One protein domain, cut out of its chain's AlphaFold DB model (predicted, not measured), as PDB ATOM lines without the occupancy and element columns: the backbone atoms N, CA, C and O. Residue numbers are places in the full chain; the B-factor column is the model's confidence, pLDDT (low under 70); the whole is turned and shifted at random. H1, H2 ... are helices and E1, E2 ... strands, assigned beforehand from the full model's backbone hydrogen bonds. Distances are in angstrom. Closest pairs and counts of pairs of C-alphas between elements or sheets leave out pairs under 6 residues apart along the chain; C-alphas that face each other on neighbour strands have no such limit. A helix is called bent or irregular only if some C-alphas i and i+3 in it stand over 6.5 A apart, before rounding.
ATOM      1  N   GLU A   6     -25.874 -47.981  -1.004       95.00
ATOM      2  CA  GLU A   6     -25.642 -47.535   0.373       95.00
ATOM      3  C   GLU A   6     -24.357 -46.716   0.497       95.00
ATOM      4  O   GLU A   6     -23.281 -47.178   0.123       95.00
ATOM      5  N   LYS A   7     -24.460 -45.526   1.093       93.69
ATOM      6  CA  LYS A   7     -23.326 -44.711   1.545       93.69
ATOM      7  C   LYS A   7     -23.314 -44.609   3.061       93.69
ATOM      8  O   LYS A   7     -24.362 -44.518   3.702       93.69
ATOM      9  N   VAL A   8     -22.116 -44.532   3.632       92.81
ATOM     10  CA  VAL A   8     -21.929 -44.146   5.034       92.81
ATOM     11  C   VAL A   8     -21.408 -42.721   5.058       92.81
ATOM     12  O   VAL A   8     -20.273 -42.476   4.669       92.81
ATOM     13  N   TYR A   9     -22.235 -41.790   5.518       89.25
ATOM     14  CA  TYR A   9     -21.851 -40.398   5.702       89.25
ATOM     15  C   TYR A   9     -21.348 -40.166   7.121       89.25
ATOM     16  O   TYR A   9     -21.906 -40.698   8.078       89.25
ATOM     17  N   ARG A  10     -20.333 -39.318   7.282       86.88
ATOM     18  CA  ARG A  10     -19.924 -38.803   8.594       86.88
ATOM     19  C   ARG A  10     -20.415 -37.372   8.776       86.88
ATOM     20  O   ARG A  10     -19.819 -36.440   8.246       86.88
ATOM     21  N   TYR A  11     -21.470 -37.195   9.565       82.12
ATOM     22  CA  TYR A  11     -21.973 -35.876   9.948       82.12
ATOM     23  C   TYR A  11     -21.498 -35.552  11.358       82.12
ATOM     24  O   TYR A  11     -21.846 -36.252  12.304       82.12
ATOM     25  N   PHE A  12     -20.677 -34.507  11.501       81.44
ATOM     26  CA  PHE A  12     -20.122 -34.091  12.799       81.44
ATOM     27  C   PHE A  12     -19.409 -35.239  13.548       81.44
ATOM     28  O   PHE A  12     -19.533 -35.390  14.758       81.44
ATOM     29  N   GLY A  13     -18.693 -36.096  12.809       82.00
ATOM     30  CA  GLY A  13     -17.993 -37.270  13.348       82.00
ATOM     31  C   GLY A  13     -18.868 -38.513  13.556       82.00
ATOM     32  O   GLY A  13     -18.324 -39.608  13.708       82.00
ATOM     33  N   LEU A  14     -20.197 -38.385  13.486       83.06
ATOM     34  CA  LEU A  14     -21.134 -39.493  13.666       83.06
ATOM     35  C   LEU A  14     -21.458 -40.180  12.330       83.06
ATOM     36  O   LEU A  14     -21.807 -39.498  11.361       83.06
ATOM     37  N   PRO A  15     -21.363 -41.521  12.250       90.12
ATOM     38  CA  PRO A  15     -21.702 -42.259  11.043       90.12
ATOM     39  C   PRO A  15     -23.222 -42.376  10.873       90.12
ATOM     40  O   PRO A  15     -23.939 -42.806  11.778       90.12
ATOM     41  N   VAL A  16     -23.706 -42.057   9.678       90.75
ATOM     42  CA  VAL A  16     -25.102 -42.187   9.258       90.75
ATOM     43  C   VAL A  16     -25.136 -42.961   7.946       90.75
ATOM     44  O   VAL A  16     -24.570 -42.532   6.943       90.75
ATOM     45  N   ARG A  17     -25.795 -44.122   7.956       93.25
ATOM     46  CA  ARG A  17     -26.005 -44.945   6.759       93.25
ATOM     47  C   ARG A  17     -27.190 -44.393   5.981       93.25
ATOM     48  O   ARG A  17     -28.247 -44.149   6.564       93.25
ATOM     49  N   VAL A  18     -27.008 -44.188   4.685       92.94
ATOM     50  CA  VAL A  18     -28.032 -43.665   3.781       92.94
ATOM     51  C   VAL A  18     -28.132 -44.592   2.579       92.94
ATOM     52  O   VAL A  18     -27.130 -44.850   1.912       92.94
ATOM     53  N   ARG A  19     -29.340 -45.076   2.301       93.75
ATOM     54  CA  ARG A  19     -29.663 -45.914   1.147       93.75
ATOM     55  C   ARG A  19     -30.385 -45.089   0.092       93.75
ATOM     56  O   ARG A  19     -31.452 -44.547   0.365       93.75
ATOM     57  N   GLN A  20     -29.809 -44.988  -1.097       90.69
ATOM     58  CA  GLN A  20     -30.438 -44.401  -2.271       90.69
ATOM     59  C   GLN A  20     -31.304 -45.457  -2.946       90.69
ATOM     60  O   GLN A  20     -30.809 -46.482  -3.413       90.69
ATOM     61  N   VAL A  21     -32.602 -45.186  -2.972       87.81
ATOM     62  CA  VAL A  21     -33.616 -46.034  -3.584       87.81
ATOM     63  C   VAL A  21     -33.912 -45.461  -4.965       87.81
ATOM     64  O   VAL A  21     -34.129 -44.261  -5.099       87.81
ATOM     65  N   LEU A  22     -33.886 -46.304  -5.991       79.25
ATOM     66  CA  LEU A  22     -34.224 -45.904  -7.365       79.25
ATOM     67  C   LEU A  22     -35.636 -46.340  -7.737       79.25
ATOM     68  O   LEU A  22     -36.319 -45.666  -8.495       79.25
ATOM     69  N   ASP A  23     -36.063 -47.454  -7.153       77.94
ATOM     70  CA  ASP A  23     -37.401 -47.999  -7.267       77.94
ATOM     71  C   ASP A  23     -37.895 -48.335  -5.865       77.94
ATOM     72  O   ASP A  23     -37.224 -49.034  -5.105       77.94
ATOM     73  N   VAL A  24     -39.067 -47.833  -5.515       76.38
ATOM     74  CA  VAL A  24     -39.737 -48.099  -4.245       76.38
ATOM     75  C   VAL A  24     -39.851 -49.605  -3.959       76.38
ATOM     76  O   VAL A  24     -39.642 -50.026  -2.822       76.38
ATOM     77  N   GLN A  25     -40.072 -50.427  -4.985       78.69
ATOM     78  CA  GLN A  25     -40.208 -51.881  -4.852       78.69
ATOM     79  C   GLN A  25     -38.882 -52.575  -4.489       78.69
ATOM     80  O   GLN A  25     -38.871 -53.713  -4.024       78.69
ATOM     81  N   SER A  26     -37.751 -51.877  -4.633       80.25
ATOM     82  CA  SER A  26     -36.416 -52.376  -4.277       80.25
ATOM     83  C   SER A  26     -36.060 -52.230  -2.792       80.25
ATOM     84  O   SER A  26     -34.998 -52.696  -2.381       80.25
ATOM     85  N   ILE A  27     -36.909 -51.586  -1.975       78.56
ATOM     86  CA  ILE A  27     -36.576 -51.251  -0.578       78.56
ATOM     87  C   ILE A  27     -36.319 -52.485   0.301       78.56
ATOM     88  O   ILE A  27     -35.562 -52.371   1.268       78.56
ATOM     89  N   GLY A  28     -36.821 -53.667  -0.072       78.62
ATOM     90  CA  GLY A  28     -36.555 -54.914   0.649       78.62
ATOM     91  C   GLY A  28     -36.884 -54.800   2.141       78.62
ATOM     92  O   GLY A  28     -37.837 -54.126   2.527       78.62
ATOM     93  N   GLU A  29     -36.089 -55.449   2.992       86.00
ATOM     94  CA  GLU A  29     -36.242 -55.330   4.444       86.00
ATOM     95  C   GLU A  29     -35.723 -53.977   4.963       86.00
ATOM     96  O   GLU A  29     -34.616 -53.523   4.633       86.00
ATOM     97  N   ILE A  30     -36.516 -53.339   5.829       87.69
ATOM     98  CA  ILE A  30     -36.150 -52.062   6.437       87.69
ATOM     99  C   ILE A  30     -35.117 -52.246   7.543       87.69
ATOM    100  O   ILE A  30     -35.385 -52.760   8.629       87.69
ATOM    101  N   ASP A  31     -33.945 -51.671   7.299       88.31
ATOM    102  CA  ASP A  31     -32.919 -51.454   8.296       88.31
ATOM    103  C   ASP A  31     -33.249 -50.193   9.103       88.31
ATOM    104  O   ASP A  31     -33.113 -49.053   8.645       88.31
ATOM    105  N   ARG A  32     -33.653 -50.405  10.357       86.06
ATOM    106  CA  ARG A  32     -33.994 -49.341  11.315       86.06
ATOM    107  C   ARG A  32     -32.826 -48.391  11.620       86.06
ATOM    108  O   ARG A  32     -33.039 -47.331  12.205       86.06
ATOM    109  N   GLY A  33     -31.594 -48.767  11.276       87.69
ATOM    110  CA  GLY A  33     -30.385 -47.965  11.445       87.69
ATOM    111  C   GLY A  33     -30.050 -47.044  10.269       87.69
ATOM    112  O   GLY A  33     -29.063 -46.307  10.375       87.69
ATOM    113  N   CYS A  34     -30.829 -47.078   9.184       91.88
ATOM    114  CA  CYS A  34     -30.565 -46.350   7.945       91.88
ATOM    115  C   CYS A  34     -31.552 -45.202   7.703       91.88
ATOM    116  O   CYS A  34     -32.715 -45.237   8.110       91.88
ATOM    117  N   LEU A  35     -31.079 -44.191   6.977       93.44
ATOM    118  CA  LEU A  35     -31.942 -43.257   6.263       93.44
ATOM    119  C   LEU A  35     -32.152 -43.765   4.835       93.44
ATOM    120  O   LEU A  35     -31.245 -44.346   4.242       93.44
ATOM    121  N   TYR A  36     -33.319 -43.498   4.269       92.69
ATOM    122  CA  TYR A  36     -33.682 -43.905   2.916       92.69
ATOM    123  C   TYR A  36     -33.969 -42.672   2.078       92.69
ATOM    124  O   TYR A  36     -34.827 -41.868   2.428       92.69
ATOM    125  N   PHE A  37     -33.250 -42.510   0.977       90.38
ATOM    126  CA  PHE A  37     -33.493 -41.471  -0.010       90.38
ATOM    127  C   PHE A  37     -34.407 -42.050  -1.087       90.38
ATOM    128  O   PHE A  37     -33.954 -42.809  -1.941       90.38
ATOM    129  N   VAL A  38     -35.703 -41.758  -0.975       87.75
ATOM    130  CA  VAL A  38     -36.766 -42.358  -1.789       87.75
ATOM    131  C   VAL A  38     -37.266 -41.334  -2.810       87.75
ATOM    132  O   VAL A  38     -37.548 -40.200  -2.409       87.75
ATOM    133  N   PRO A  39     -37.400 -41.685  -4.101       80.19
ATOM    134  CA  PRO A  39     -38.006 -40.810  -5.097       80.19
ATOM    135  C   PRO A  39     -39.426 -40.438  -4.671       80.19
ATOM    136  O   PRO A  39     -40.188 -41.286  -4.203       80.19
ATOM    137  N   TRP A  40     -39.780 -39.161  -4.785       70.94
ATOM    138  CA  TRP A  40     -41.152 -38.712  -4.590       70.94
ATOM    139  C   TRP A  40     -41.830 -38.630  -5.958       70.94
ATOM    140  O   TRP A  40     -41.248 -38.050  -6.875       70.94
ATOM    141  N   PRO A  41     -43.044 -39.167  -6.128       59.53
ATOM    142  CA  PRO A  41     -43.698 -39.164  -7.422       59.53
ATOM    143  C   PRO A  41     -44.065 -37.725  -7.777       59.53
ATOM    144  O   PRO A  41     -44.568 -36.964  -6.942       59.53
ATOM    145  N   SER A  42     -43.807 -37.349  -9.026       47.44
ATOM    146  CA  SER A  42     -44.217 -36.060  -9.578       47.44
ATOM    147  C   SER A  42     -45.711 -36.037  -9.938       47.44
ATOM    148  O   SER A  42     -46.315 -34.973  -9.822       47.44
ATOM    149  N   SER A  43     -46.327 -37.181 -10.280       47.56
ATOM    150  CA  SER A  43     -47.785 -37.381 -10.425       47.56
ATOM    151  C   SER A  43     -48.152 -38.854 -10.725       47.56
ATOM    152  O   SER A  43     -47.303 -39.599 -11.191       47.56
ATOM    153  N   GLU A  44     -49.434 -39.202 -10.515       46.91
ATOM    154  CA  GLU A  44     -50.169 -40.465 -10.787       46.91
ATOM    155  C   GLU A  44     -50.321 -41.517  -9.665       46.91
ATOM    156  O   GLU A  44     -49.442 -41.810  -8.857       46.91
ATOM    157  N   SER A  45     -51.546 -42.043  -9.609       49.34
ATOM    158  CA  SER A  45     -52.201 -42.823  -8.554       49.34
ATOM    159  C   SER A  45     -51.632 -44.223  -8.309       49.34
ATOM    160  O   SER A  45     -51.918 -44.796  -7.263       49.34
ATOM    161  N   SER A  46     -50.806 -44.764  -9.207       50.12
ATOM    162  CA  SER A  46     -50.192 -46.096  -9.060       50.12
ATOM    163  C   SER A  46     -49.073 -46.137  -8.015       50.12
ATOM    164  O   SER A  46     -48.854 -47.166  -7.389       50.12
ATOM    165  N   TYR A  47     -48.412 -45.004  -7.761       56.44
ATOM    166  CA  TYR A  47     -47.353 -44.895  -6.750       56.44
ATOM    167  C   TYR A  47     -47.876 -44.601  -5.341       56.44
ATOM    168  O   TYR A  47     -47.125 -44.697  -4.368       56.44
ATOM    169  N   GLN A  48     -49.145 -44.204  -5.201       61.97
ATOM    170  CA  GLN A  48     -49.685 -43.794  -3.904       61.97
ATOM    171  C   GLN A  48     -49.747 -44.955  -2.915       61.97
ATOM    172  O   GLN A  48     -49.426 -44.756  -1.745       61.97
ATOM    173  N   GLU A  49     -50.118 -46.151  -3.370       66.75
ATOM    174  CA  GLU A  49     -50.209 -47.327  -2.506       66.75
ATOM    175  C   GLU A  49     -48.825 -47.740  -2.000       66.75
ATOM    176  O   GLU A  49     -48.613 -47.757  -0.785       66.75
ATOM    177  N   ASP A  50     -47.854 -47.929  -2.893       67.56
ATOM    178  CA  ASP A  50     -46.494 -48.323  -2.518       67.56
ATOM    179  C   ASP A  50     -45.818 -47.285  -1.599       67.56
ATOM    180  O   ASP A  50     -45.197 -47.616  -0.585       67.56
ATOM    181  N   LEU A  51     -46.006 -45.989  -1.869       69.38
ATOM    182  CA  LEU A  51     -45.486 -44.929  -1.001       69.38
ATOM    183  C   LEU A  51     -46.222 -44.816   0.324       69.38
ATOM    184  O   LEU A  51     -45.613 -44.360   1.297       69.38
ATOM    185  N   SER A  52     -47.505 -45.189   0.372       71.31
ATOM    186  CA  SER A  52     -48.275 -45.255   1.613       71.31
ATOM    187  C   SER A  52     -47.785 -46.395   2.499       71.31
ATOM    188  O   SER A  52     -47.681 -46.212   3.712       71.31
ATOM    189  N   VAL A  53     -47.404 -47.533   1.907       73.75
ATOM    190  CA  VAL A  53     -46.765 -48.644   2.621       73.75
ATOM    191  C   VAL A  53     -45.417 -48.187   3.168       73.75
ATOM    192  O   VAL A  53     -45.214 -48.236   4.381       73.75
ATOM    193  N   ILE A  54     -44.559 -47.587   2.334       78.25
ATOM    194  CA  ILE A  54     -43.288 -47.017   2.811       78.25
ATOM    195  C   ILE A  54     -43.532 -45.946   3.875       78.25
ATOM    196  O   ILE A  54     -42.762 -45.842   4.818       78.25
ATOM    197  N   ALA A  55     -44.572 -45.121   3.754       79.75
ATOM    198  CA  ALA A  55     -44.855 -44.074   4.736       79.75
ATOM    199  C   ALA A  55     -45.255 -44.653   6.099       79.75
ATOM    200  O   ALA A  55     -44.957 -44.037   7.119       79.75
ATOM    201  N   LYS A  56     -45.901 -45.825   6.132       82.50
ATOM    202  CA  LYS A  56     -46.198 -46.533   7.385       82.50
ATOM    203  C   LYS A  56     -44.922 -47.049   8.041       82.50
ATOM    204  O   LYS A  56     -44.787 -46.947   9.257       82.50
ATOM    205  N   GLU A  57     -43.988 -47.576   7.255       84.44
ATOM    206  CA  GLU A  57     -42.776 -48.190   7.800       84.44
ATOM    207  C   GLU A  57     -41.635 -47.183   8.058       84.44
ATOM    208  O   GLU A  57     -40.898 -47.308   9.036       84.44
ATOM    209  N   LEU A  58     -41.530 -46.134   7.238       87.31
ATOM    210  CA  LEU A  58     -40.572 -45.026   7.333       87.31
ATOM    211  C   LEU A  58     -41.299 -43.671   7.522       87.31
ATOM    212  O   LEU A  58     -41.253 -42.809   6.633       87.31
ATOM    213  N   PRO A  59     -41.987 -43.457   8.660       83.50
ATOM    214  CA  PRO A  59     -42.888 -42.320   8.857       83.50
ATOM    215  C   PRO A  59     -42.178 -40.973   9.042       83.50
ATOM    216  O   PRO A  59     -42.747 -39.927   8.728       83.50
ATOM    217  N   LEU A  60     -40.937 -40.959   9.541       84.19
ATOM    218  CA  LEU A  60     -40.175 -39.718   9.661       84.19
ATOM    219  C   LEU A  60     -39.646 -39.335   8.287       84.19
ATOM    220  O   LEU A  60     -38.863 -40.087   7.715       84.19
ATOM    221  N   SER A  61     -40.028 -38.168   7.768       86.94
ATOM    222  CA  SER A  61     -39.598 -37.732   6.440       86.94
ATOM    223  C   SER A  61     -39.296 -36.240   6.353       86.94
ATOM    224  O   SER A  61     -39.921 -35.412   7.016       86.94
ATOM    225  N   ILE A  62     -38.327 -35.899   5.505       85.81
ATOM    226  CA  ILE A  62     -38.133 -34.542   4.994       85.81
ATOM    227  C   ILE A  62     -38.138 -34.575   3.471       85.81
ATOM    228  O   ILE A  62     -37.577 -35.479   2.853       85.81
ATOM    229  N   ARG A  63     -38.759 -33.562   2.871       84.25
ATOM    230  CA  ARG A  63     -38.742 -33.354   1.426       84.25
ATOM    231  C   ARG A  63     -37.428 -32.691   1.020       84.25
ATOM    232  O   ARG A  63     -37.001 -31.728   1.658       84.25
ATOM    233  N   VAL A  64     -36.812 -33.208  -0.032       83.44
ATOM    234  CA  VAL A  64     -35.561 -32.722  -0.611       83.44
ATOM    235  C   VAL A  64     -35.800 -32.464  -2.090       83.44
ATOM    236  O   VAL A  64     -36.384 -33.301  -2.770       83.44
ATOM    237  N   GLU A  65     -35.366 -31.312  -2.587       82.38
ATOM    238  CA  GLU A  65     -35.386 -31.015  -4.018       82.38
ATOM    239  C   GLU A  65     -33.974 -31.149  -4.577       82.38
ATOM    240  O   GLU A  65     -33.021 -30.606  -4.015       82.38
ATOM    241  N   VAL A  66     -33.843 -31.895  -5.671       78.81
ATOM    242  CA  VAL A  66     -32.578 -32.134  -6.366       78.81
ATOM    243  C   VAL A  66     -32.754 -31.711  -7.817       78.81
ATOM    244  O   VAL A  66     -33.776 -32.002  -8.435       78.81
ATOM    245  N   VAL A 227     -38.148 -34.229  -6.784       80.69
ATOM    246  CA  VAL A 227     -38.462 -34.257  -5.370       80.69
ATOM    247  C   VAL A 227     -38.128 -35.646  -4.861       80.69
ATOM    248  O   VAL A 227     -38.540 -36.650  -5.428       80.69
ATOM    249  N   PHE A 228     -37.411 -35.694  -3.754       83.06
ATOM    250  CA  PHE A 228     -37.127 -36.904  -3.007       83.06
ATOM    251  C   PHE A 228     -37.625 -36.738  -1.577       83.06
ATOM    252  O   PHE A 228     -37.779 -35.627  -1.063       83.06
ATOM    253  N   SER A 229     -37.863 -37.858  -0.911       87.25
ATOM    254  CA  SER A 229     -38.045 -37.904   0.531       87.25
ATOM    255  C   SER A 229     -36.880 -38.628   1.174       87.25
ATOM    256  O   SER A 229     -36.653 -39.805   0.910       87.25
ATOM    257  N   LEU A 230     -36.182 -37.939   2.074       90.00
ATOM    258  CA  LEU A 230     -35.289 -38.599   3.017       90.00
ATOM    259  C   LEU A 230     -36.141 -39.106   4.180       90.00
ATOM    260  O   LEU A 230     -36.723 -38.302   4.912       90.00
ATOM    261  N   ARG A 231     -36.237 -40.426   4.320       91.31
ATOM    262  CA  ARG A 231     -37.117 -41.106   5.270       91.31
ATOM    263  C   ARG A 231     -36.350 -41.941   6.290       91.31
ATOM    264  O   ARG A 231     -35.236 -42.390   6.029       91.31
ATOM    265  N   SER A 232     -36.954 -42.172   7.451       92.12
ATOM    266  CA  SER A 232     -36.466 -43.117   8.460       92.12
ATOM    267  C   SER A 232     -37.612 -43.682   9.297       92.12
ATOM    268  O   SER A 232     -38.710 -43.119   9.340       92.12
ATOM    269  N   VAL A 233     -37.345 -44.789   9.986       89.25
ATOM    270  CA  VAL A 233     -38.265 -45.342  10.986       89.25
ATOM    271  C   VAL A 233     -38.456 -44.375  12.155       89.25
ATOM    272  O   VAL A 233     -37.547 -43.610  12.489       89.25
ATOM    273  N   TRP A 234     -39.600 -44.449  12.841       86.81
ATOM    274  CA  TRP A 234     -39.833 -43.674  14.061       86.81
ATOM    275  C   TRP A 234     -38.925 -44.151  15.204       86.81
ATOM    276  O   TRP A 234     -39.231 -45.099  15.923       86.81
ATOM    277  N   SER A 235     -37.767 -43.512  15.352       85.00
ATOM    278  CA  SER A 235     -36.803 -43.799  16.415       85.00
ATOM    279  C   SER A 235     -35.951 -42.570  16.724       85.00
ATOM    280  O   SER A 235     -35.754 -41.712  15.862       85.00
ATOM    281  N   LEU A 236     -35.376 -42.513  17.933       83.00
ATOM    282  CA  LEU A 236     -34.433 -41.453  18.311       83.00
ATOM    283  C   LEU A 236     -33.245 -41.384  17.340       83.00
ATOM    284  O   LEU A 236     -32.820 -40.301  16.945       83.00
ATOM    285  N   ARG A 237     -32.744 -42.546  16.903       85.06
ATOM    286  CA  ARG A 237     -31.645 -42.645  15.937       85.06
ATOM    287  C   ARG A 237     -32.035 -42.104  14.560       85.06
ATOM    288  O   ARG A 237     -31.247 -41.373  13.969       85.06
ATOM    289  N   GLY A 238     -33.231 -42.429  14.069       83.94
ATOM    290  CA  GLY A 238     -33.756 -41.910  12.801       83.94
ATOM    291  C   GLY A 238     -33.936 -40.390  12.836       83.94
ATOM    292  O   GLY A 238     -33.425 -39.682  11.967       83.94
ATOM    293  N   ALA A 239     -34.556 -39.874  13.903       84.00
ATOM    294  CA  ALA A 239     -34.732 -38.438  14.121       84.00
ATOM    295  C   ALA A 239     -33.391 -37.687  14.206       84.00
ATOM    296  O   ALA A 239     -33.228 -36.626  13.589       84.00
ATOM    297  N   LEU A 240     -32.409 -38.256  14.915       84.81
ATOM    298  CA  LEU A 240     -31.054 -37.714  14.979       84.81
ATOM    299  C   LEU A 240     -30.382 -37.743  13.601       84.81
ATOM    300  O   LEU A 240     -29.826 -36.733  13.184       84.81
ATOM    301  N   GLY A 241     -30.465 -38.856  12.868       85.81
ATOM    302  CA  GLY A 241     -29.880 -38.992  11.533       85.81
ATOM    303  C   GLY A 241     -30.420 -37.960  10.541       85.81
ATOM    304  O   GLY A 241     -29.634 -37.286   9.877       85.81
ATOM    305  N   ILE A 242     -31.744 -37.775  10.489       85.81
ATOM    306  CA  ILE A 242     -32.387 -36.749   9.648       85.81
ATOM    307  C   ILE A 242     -31.932 -35.346  10.057       85.81
ATOM    308  O   ILE A 242     -31.628 -34.521   9.194       85.81
ATOM    309  N   THR A 243     -31.869 -35.067  11.361       84.19
ATOM    310  CA  THR A 243     -31.418 -33.766  11.871       84.19
ATOM    311  C   THR A 243     -29.967 -33.493  11.486       84.19
ATOM    312  O   THR A 243     -29.682 -32.441  10.922       84.19
ATOM    313  N   LEU A 244     -29.061 -34.451  11.705       84.88
ATOM    314  CA  LEU A 244     -27.645 -34.331  11.347       84.88
ATOM    315  C   LEU A 244     -27.457 -34.128   9.842       84.88
ATOM    316  O   LEU A 244     -26.683 -33.258   9.443       84.88
ATOM    317  N   TRP A 245     -28.188 -34.885   9.018       87.38
ATOM    318  CA  TRP A 245     -28.174 -34.718   7.567       87.38
ATOM    319  C   TRP A 245     -28.623 -33.307   7.176       87.38
ATOM    320  O   TRP A 245     -27.911 -32.611   6.456       87.38
ATOM    321  N   ALA A 246     -29.765 -32.844   7.697       84.88
ATOM    322  CA  ALA A 246     -30.313 -31.531   7.371       84.88
ATOM    323  C   ALA A 246     -29.377 -30.396   7.811       84.88
ATOM    324  O   ALA A 246     -29.115 -29.479   7.032       84.88
ATOM    325  N   SER A 247     -28.834 -30.474   9.028       81.50
ATOM    326  CA  SER A 247     -27.865 -29.511   9.550       81.50
ATOM    327  C   SER A 247     -26.581 -29.489   8.724       81.50
ATOM    328  O   SER A 247     -26.085 -28.408   8.414       81.50
ATOM    329  N   ASN A 248     -26.059 -30.653   8.324       82.50
ATOM    330  CA  ASN A 248     -24.879 -30.720   7.467       82.50
ATOM    331  C   ASN A 248     -25.154 -30.125   6.079       82.50
ATOM    332  O   ASN A 248     -24.352 -29.334   5.596       82.50
ATOM    333  N   SER A 249     -26.291 -30.444   5.454       80.81
ATOM    334  CA  SER A 249     -26.679 -29.875   4.156       80.81
ATOM    335  C   SER A 249     -26.763 -28.346   4.209       80.81
ATOM    336  O   SER A 249     -26.210 -27.667   3.345       80.81
ATOM    337  N   TRP A 250     -27.359 -27.788   5.265       77.50
ATOM    338  CA  TRP A 250     -27.381 -26.340   5.493       77.50
ATOM    339  C   TRP A 250     -25.996 -25.751   5.752       77.50
ATOM    340  O   TRP A 250     -25.673 -24.693   5.215       77.50
ATOM    341  N   LEU A 251     -25.157 -26.430   6.536       78.12
ATOM    342  CA  LEU A 251     -23.783 -25.998   6.768       78.12
ATOM    343  C   LEU A 251     -22.992 -25.945   5.458       78.12
ATOM    344  O   LEU A 251     -22.264 -24.986   5.238       78.12
ATOM    345  N   GLN A 252     -23.158 -26.919   4.562       76.25
ATOM    346  CA  GLN A 252     -22.511 -26.898   3.248       76.25
ATOM    347  C   GLN A 252     -22.978 -25.709   2.398       76.25
ATOM    348  O   GLN A 252     -22.154 -25.066   1.749       76.25
ATOM    349  N   VAL A 253     -24.269 -25.360   2.445       72.06
ATOM    350  CA  VAL A 253     -24.785 -24.135   1.808       72.06
ATOM    351  C   VAL A 253     -24.128 -22.892   2.413       72.06
ATOM    352  O   VAL A 253     -23.633 -22.048   1.673       72.06
ATOM    353  N   LEU A 254     -24.050 -22.800   3.742       67.81
ATOM    354  CA  LEU A 254     -23.418 -21.680   4.450       67.81
ATOM    355  C   LEU A 254     -21.912 -21.562   4.170       67.81
ATOM    356  O   LEU A 254     -21.395 -20.459   4.013       67.81
ATOM    357  N   LEU A 255     -21.196 -22.684   4.093       68.75
ATOM    358  CA  LEU A 255     -19.764 -22.702   3.789       68.75
ATOM    359  C   LEU A 255     -19.494 -22.254   2.353       68.75
ATOM    360  O   LEU A 255     -18.548 -21.502   2.130       68.75
ATOM    361  N   ARG A 256     -20.353 -22.639   1.401       67.56
ATOM    362  CA  ARG A 256     -20.326 -22.115   0.024       67.56
ATOM    363  C   ARG A 256     -20.760 -20.651  -0.043       67.56
ATOM    364  O   ARG A 256     -20.273 -19.905  -0.885       67.56
ATOM    365  N   ALA A 257     -21.601 -20.203   0.889       62.09
ATOM    366  CA  ALA A 257     -21.997 -18.805   1.002       62.09
ATOM    367  C   ALA A 257     -20.858 -17.871   1.446       62.09
ATOM    368  O   ALA A 257     -21.030 -16.658   1.382       62.09
ATOM    369  N   ARG A 258     -19.674 -18.376   1.830       57.06
ATOM    370  CA  ARG A 258     -18.480 -17.523   2.012       57.06
ATOM    371  C   ARG A 258     -18.083 -16.765   0.744       57.06
ATOM    372  O   ARG A 258     -17.441 -15.727   0.847       57.06
ATOM    373  N   GLU A 259     -18.492 -17.257  -0.420       63.47
ATOM    374  CA  GLU A 259     -18.319 -16.582  -1.710       63.47
ATOM    375  C   GLU A 259     -19.458 -15.589  -2.010       63.47
ATOM    376  O   GLU A 259     -19.425 -14.880  -3.013       63.47
ATOM    377  N   TRP A 260     -20.486 -15.523  -1.157       65.19
ATOM    378  CA  TRP A 260     -21.655 -14.668  -1.351       65.19
ATOM    379  C   TRP A 260     -21.460 -13.291  -0.710       65.19
ATOM    380  O   TRP A 260     -20.703 -13.153   0.254       65.19
ATOM    381  N   PRO A 261     -22.192 -12.263  -1.172       69.75
ATOM    382  CA  PRO A 261     -22.223 -10.963  -0.512       69.75
ATOM    383  C   PRO A 261     -22.618 -11.068   0.973       69.75
ATOM    384  O   PRO A 261     -23.504 -11.843   1.335       69.75
ATOM    385  N   LEU A 262     -22.019 -10.234   1.831       71.38
ATOM    386  CA  LEU A 262     -22.218 -10.243   3.294       71.38
ATOM    387  C   LEU A 262     -23.693 -10.193   3.732       71.38
ATOM    388  O   LEU A 262     -24.075 -10.832   4.712       71.38
ATOM    389  N   TRP A 263     -24.540  -9.471   2.996       71.81
ATOM    390  CA  TRP A 263     -25.971  -9.384   3.295       71.81
ATOM    391  C   TRP A 263     -26.695 -10.724   3.085       71.81
ATOM    392  O   TRP A 263     -27.591 -11.067   3.856       71.81
ATOM    393  N   ALA A 264     -26.277 -11.516   2.092       65.81
ATOM    394  CA  ALA A 264     -26.836 -12.836   1.824       65.81
ATOM    395  C   ALA A 264     -26.387 -13.840   2.897       65.81
ATOM    396  O   ALA A 264     -27.187 -14.651   3.356       65.81
ATOM    397  N   GLN A 265     -25.143 -13.728   3.372       64.94
ATOM    398  CA  GLN A 265     -24.643 -14.530   4.494       64.94
ATOM    399  C   GLN A 265     -25.445 -14.267   5.782       64.94
ATOM    400  O   GLN A 265     -25.894 -15.210   6.435       64.94
ATOM    401  N   ALA A 266     -25.683 -12.995   6.122       66.38
ATOM    402  CA  ALA A 266     -26.448 -12.604   7.309       66.38
ATOM    403  C   ALA A 266     -27.914 -13.076   7.252       66.38
ATOM    404  O   ALA A 266     -28.443 -13.577   8.246       66.38
ATOM    405  N   ALA A 267     -28.556 -12.977   6.083       68.88
ATOM    406  CA  ALA A 267     -29.926 -13.442   5.884       68.88
ATOM    407  C   ALA A 267     -30.064 -14.964   6.070       68.88
ATOM    408  O   ALA A 267     -30.998 -15.421   6.730       68.88
ATOM    409  N   VAL A 268     -29.116 -15.754   5.547       66.50
ATOM    410  CA  VAL A 268     -29.147 -17.218   5.699       66.50
ATOM    411  C   VAL A 268     -28.867 -17.629   7.147       66.50
ATOM    412  O   VAL A 268     -29.553 -18.508   7.659       66.50
ATOM    413  N   LEU A 269     -27.927 -16.983   7.843       63.19
ATOM    414  CA  LEU A 269     -27.647 -17.278   9.256       63.19
ATOM    415  C   LEU A 269     -28.863 -17.026  10.162       63.19
ATOM    416  O   LEU A 269     -29.187 -17.871  10.997       63.19
ATOM    417  N   LEU A 270     -29.567 -15.906   9.967       67.62
ATOM    418  CA  LEU A 270     -30.796 -15.591  10.705       67.62
ATOM    419  C   LEU A 270     -31.915 -16.597  10.405       67.62
ATOM    420  O   LEU A 270     -32.586 -17.067  11.325       67.62
ATOM    421  N   LEU A 271     -32.081 -16.979   9.136       68.56
ATOM    422  CA  LEU A 271     -33.072 -17.972   8.726       68.56
ATOM    423  C   LEU A 271     -32.771 -19.356   9.319       68.56
ATOM    424  O   LEU A 271     -33.675 -20.017   9.824       68.56
ATOM    425  N   VAL A 272     -31.510 -19.791   9.299       62.84
ATOM    426  CA  VAL A 272     -31.093 -21.088   9.854       62.84
ATOM    427  C   VAL A 272     -31.291 -21.122  11.367       62.84
ATOM    428  O   VAL A 272     -31.854 -22.092  11.876       62.84
ATOM    429  N   GLY A 273     -30.902 -20.061  12.081       64.81
ATOM    430  CA  GLY A 273     -31.144 -19.946  13.521       64.81
ATOM    431  C   GLY A 273     -32.633 -20.043  13.865       64.81
ATOM    432  O   GLY A 273     -33.020 -20.805  14.751       64.81
ATOM    433  N   PHE A 274     -33.482 -19.352  13.101       68.25
ATOM    434  CA  PHE A 274     -34.932 -19.394  13.275       68.25
ATOM    435  C   PHE A 274     -35.534 -20.775  12.962       68.25
ATOM    436  O   PHE A 274     -36.337 -21.294  13.736       68.25
ATOM    437  N   LEU A 275     -35.125 -21.421  11.865       63.97
ATOM    438  CA  LEU A 275     -35.638 -22.740  11.477       63.97
ATOM    439  C   LEU A 275     -35.225 -23.846  12.456       63.97
ATOM    440  O   LEU A 275     -36.036 -24.728  12.754       63.97
ATOM    441  N   LEU A 276     -33.992 -23.798  12.969       61.09
ATOM    442  CA  LEU A 276     -33.528 -24.715  14.011       61.09
ATOM    443  C   LEU A 276     -34.323 -24.515  15.301       61.09
ATOM    444  O   LEU A 276     -34.789 -25.499  15.870       61.09
ATOM    445  N   TRP A 277     -34.559 -23.265  15.704       63.06
ATOM    446  CA  TRP A 277     -35.397 -22.942  16.858       63.06
ATOM    447  C   TRP A 277     -36.824 -23.487  16.709       63.06
ATOM    448  O   TRP A 277     -37.311 -24.205  17.581       63.06
ATOM    449  N   CYS A 278     -37.479 -23.237  15.572       63.22
ATOM    450  CA  CYS A 278     -38.838 -23.721  15.323       63.22
ATOM    451  C   CYS A 278     -38.937 -25.254  15.303       63.22
ATOM    452  O   CYS A 278     -39.924 -25.807  15.792       63.22
ATOM    453  N   ARG A 279     -37.942 -25.955  14.740       61.97
ATOM    454  CA  ARG A 279     -37.927 -27.427  14.730       61.97
ATOM    455  C   ARG A 279     -37.651 -28.010  16.112       61.97
ATOM    456  O   ARG A 279     -38.315 -28.973  16.479       61.97
ATOM    457  N   LEU A 280     -36.728 -27.420  16.870       57.34
ATOM    458  CA  LEU A 280     -36.424 -27.853  18.232       57.34
ATOM    459  C   LEU A 280     -37.634 -27.645  19.155       57.34
ATOM    460  O   LEU A 280     -37.978 -28.547  19.908       57.34
ATOM    461  N   SER A 281     -38.324 -26.505  19.027       63.09
ATOM    462  CA  SER A 281     -39.561 -26.208  19.762       63.09
ATOM    463  C   SER A 281     -40.644 -27.244  19.476       63.09
ATOM    464  O   SER A 281     -41.133 -27.872  20.402       63.09
ATOM    465  N   ARG A 282     -40.962 -27.515  18.200       59.19
ATOM    466  CA  ARG A 282     -41.987 -28.521  17.862       59.19
ATOM    467  C   ARG A 282     -41.603 -29.927  18.300       59.19
ATOM    468  O   ARG A 282     -42.476 -30.710  18.663       59.19
ATOM    469  N   TRP A 283     -40.317 -30.267  18.236       56.91
ATOM    470  CA  TRP A 283     -39.836 -31.557  18.720       56.91
ATOM    471  C   TRP A 283     -40.016 -31.677  20.237       56.91
ATOM    472  O   TRP A 283     -40.530 -32.693  20.691       56.91
ATOM    473  N   LEU A 284     -39.685 -30.629  21.000       52.53
ATOM    474  CA  LEU A 284     -39.925 -30.558  22.444       52.53
ATOM    475  C   LEU A 284     -41.418 -30.628  22.783       52.53
ATOM    476  O   LEU A 284     -41.793 -31.378  23.679       52.53
ATOM    477  N   ASP A 285     -42.270 -29.923  22.040       61.03
ATOM    478  CA  ASP A 285     -43.724 -29.959  22.234       61.03
ATOM    479  C   ASP A 285     -44.289 -31.366  21.984       61.03
ATOM    480  O   ASP A 285     -45.099 -31.869  22.758       61.03
ATOM    481  N   THR A 286     -43.816 -32.040  20.930       50.88
ATOM    482  CA  THR A 286     -44.245 -33.406  20.588       50.88
ATOM    483  C   THR A 286     -43.716 -34.430  21.594       50.88
ATOM    484  O   THR A 286     -44.435 -35.348  21.968       50.88
ATOM    485  N   PHE A 287     -42.473 -34.271  22.057       45.12
ATOM    486  CA  PHE A 287     -41.865 -35.139  23.064       45.12
ATOM    487  C   PHE A 287     -42.570 -35.011  24.423       45.12
ATOM    488  O   PHE A 287     -42.894 -36.020  25.040       45.12
ATOM    489  N   ASN A 288     -42.878 -33.782  24.849       51.75
ATOM    490  CA  ASN A 288     -43.609 -33.518  26.089       51.75
ATOM    491  C   ASN A 288     -45.069 -33.989  26.033       51.75
ATOM    492  O   ASN A 288     -45.615 -34.352  27.062       51.75
ATOM    493  N   ALA A 289     -45.698 -34.010  24.855       51.31
ATOM    494  CA  ALA A 289     -47.053 -34.542  24.685       51.31
ATOM    495  C   ALA A 289     -47.124 -36.083  24.709       51.31
ATOM    496  O   ALA A 289     -48.219 -36.641  24.750       51.31
ATOM    497  N   MET A 290     -45.979 -36.772  24.637       40.56
ATOM    498  CA  MET A 290     -45.880 -38.236  24.660       40.56
ATOM    499  C   MET A 290     -45.435 -38.811  26.019       40.56
ATOM    500  O   MET A 290     -45.374 -40.034  26.146       40.56
TER     501      MET A 290
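AT A GLANCE: This is residues 6 to 66 and 227 to 290 of the 291 residues of the protein "TY5A protein" of Symbiodinium sp. CCMP2592 (UniProt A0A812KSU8). A strongly twisted sheet of five strands curls round the first part of the long helix H3, and H4 folds back beside the later part of H3, making a long helical hairpin whose turn reaches away from the sheet. The short H1 and H2 graze the sheet, apart from both long helices. The printed part has 125 residues, with four named helices and five named strands in the order E1 E2 H1 E3 H2 E4 E5 H3 H4. The sheet runs E1 E2 E3 E5 E4, mixed, and the class is mixed, helices and strands. The whole is only just compact, close to loose, with a radius of gyration of the C-alphas of 16.3 A and spans of 46 by 35 by 30 A.

IN THESE COORDINATES: E1 is residues 6 to 11, from C-alpha 6 at (-25.642, -47.535, 0.373). E2 is 14 to 20, H1 24 to 27, E3 34 to 39, H2 46 to 57, E4 60 to 66 and E5 227 to 232. H3, 236 to 259, measures 35.8 A; H4, 262 to 288, measures 39.0 A and ends at C-alpha 288 (-43.609, -33.518, 26.089). H2 is irregular, but only just: C-alphas 46 and 49 are 6.7 A apart.

HOW THE PARTS SIT: E1 and E2, a hairpin, are antiparallel, with N 9 and O 16 2.8 A apart. E2, H1, E3 form a strand-helix-strand unit, parallel neighbours with a helix between; N 35 and O 17 are 2.9 A apart. E3, H2, E4 form a split one, with E5 between the strands; both crossovers are right-handed. E5 is antiparallel to E3, N 38 to O 229 2.9 A, and to E4, N 62 to O 230 2.9 A. H3 is on one face of the sheet, two layers, its closest C-alphas to E5 being Gly 238 and Ser 232, 5.3 A. H3 touches H4 with residues 250 to 258 alone, closest C-alphas Ala 257 and Gln 265, 6.1 A, at a shallow tilt of 9 degrees, opposite ways. H1 touches H2, closest C-alphas Val 24 and Asp 50, 7.0 A. Each O i to N i+4 pair is within hydrogen-bond range in H4, 7 of 8 in H2 and 19 of 20 in H3; H1 is too short for one.

THE WHOLE: The C-alphas farthest apart, Glu 29 and Leu 262, are 47.2 A apart. Residues 67 to 226 are not printed; C-alphas 66 and 227 are 6.3 A apart across the cut. Of the links printed whole, none is long. Residues 258 to 263 and 284 to 290 stand free. Mean pLDDT of the printed part is 75.5, under 70 in residues 41 to 51, 254 to 261 and 264 to 290.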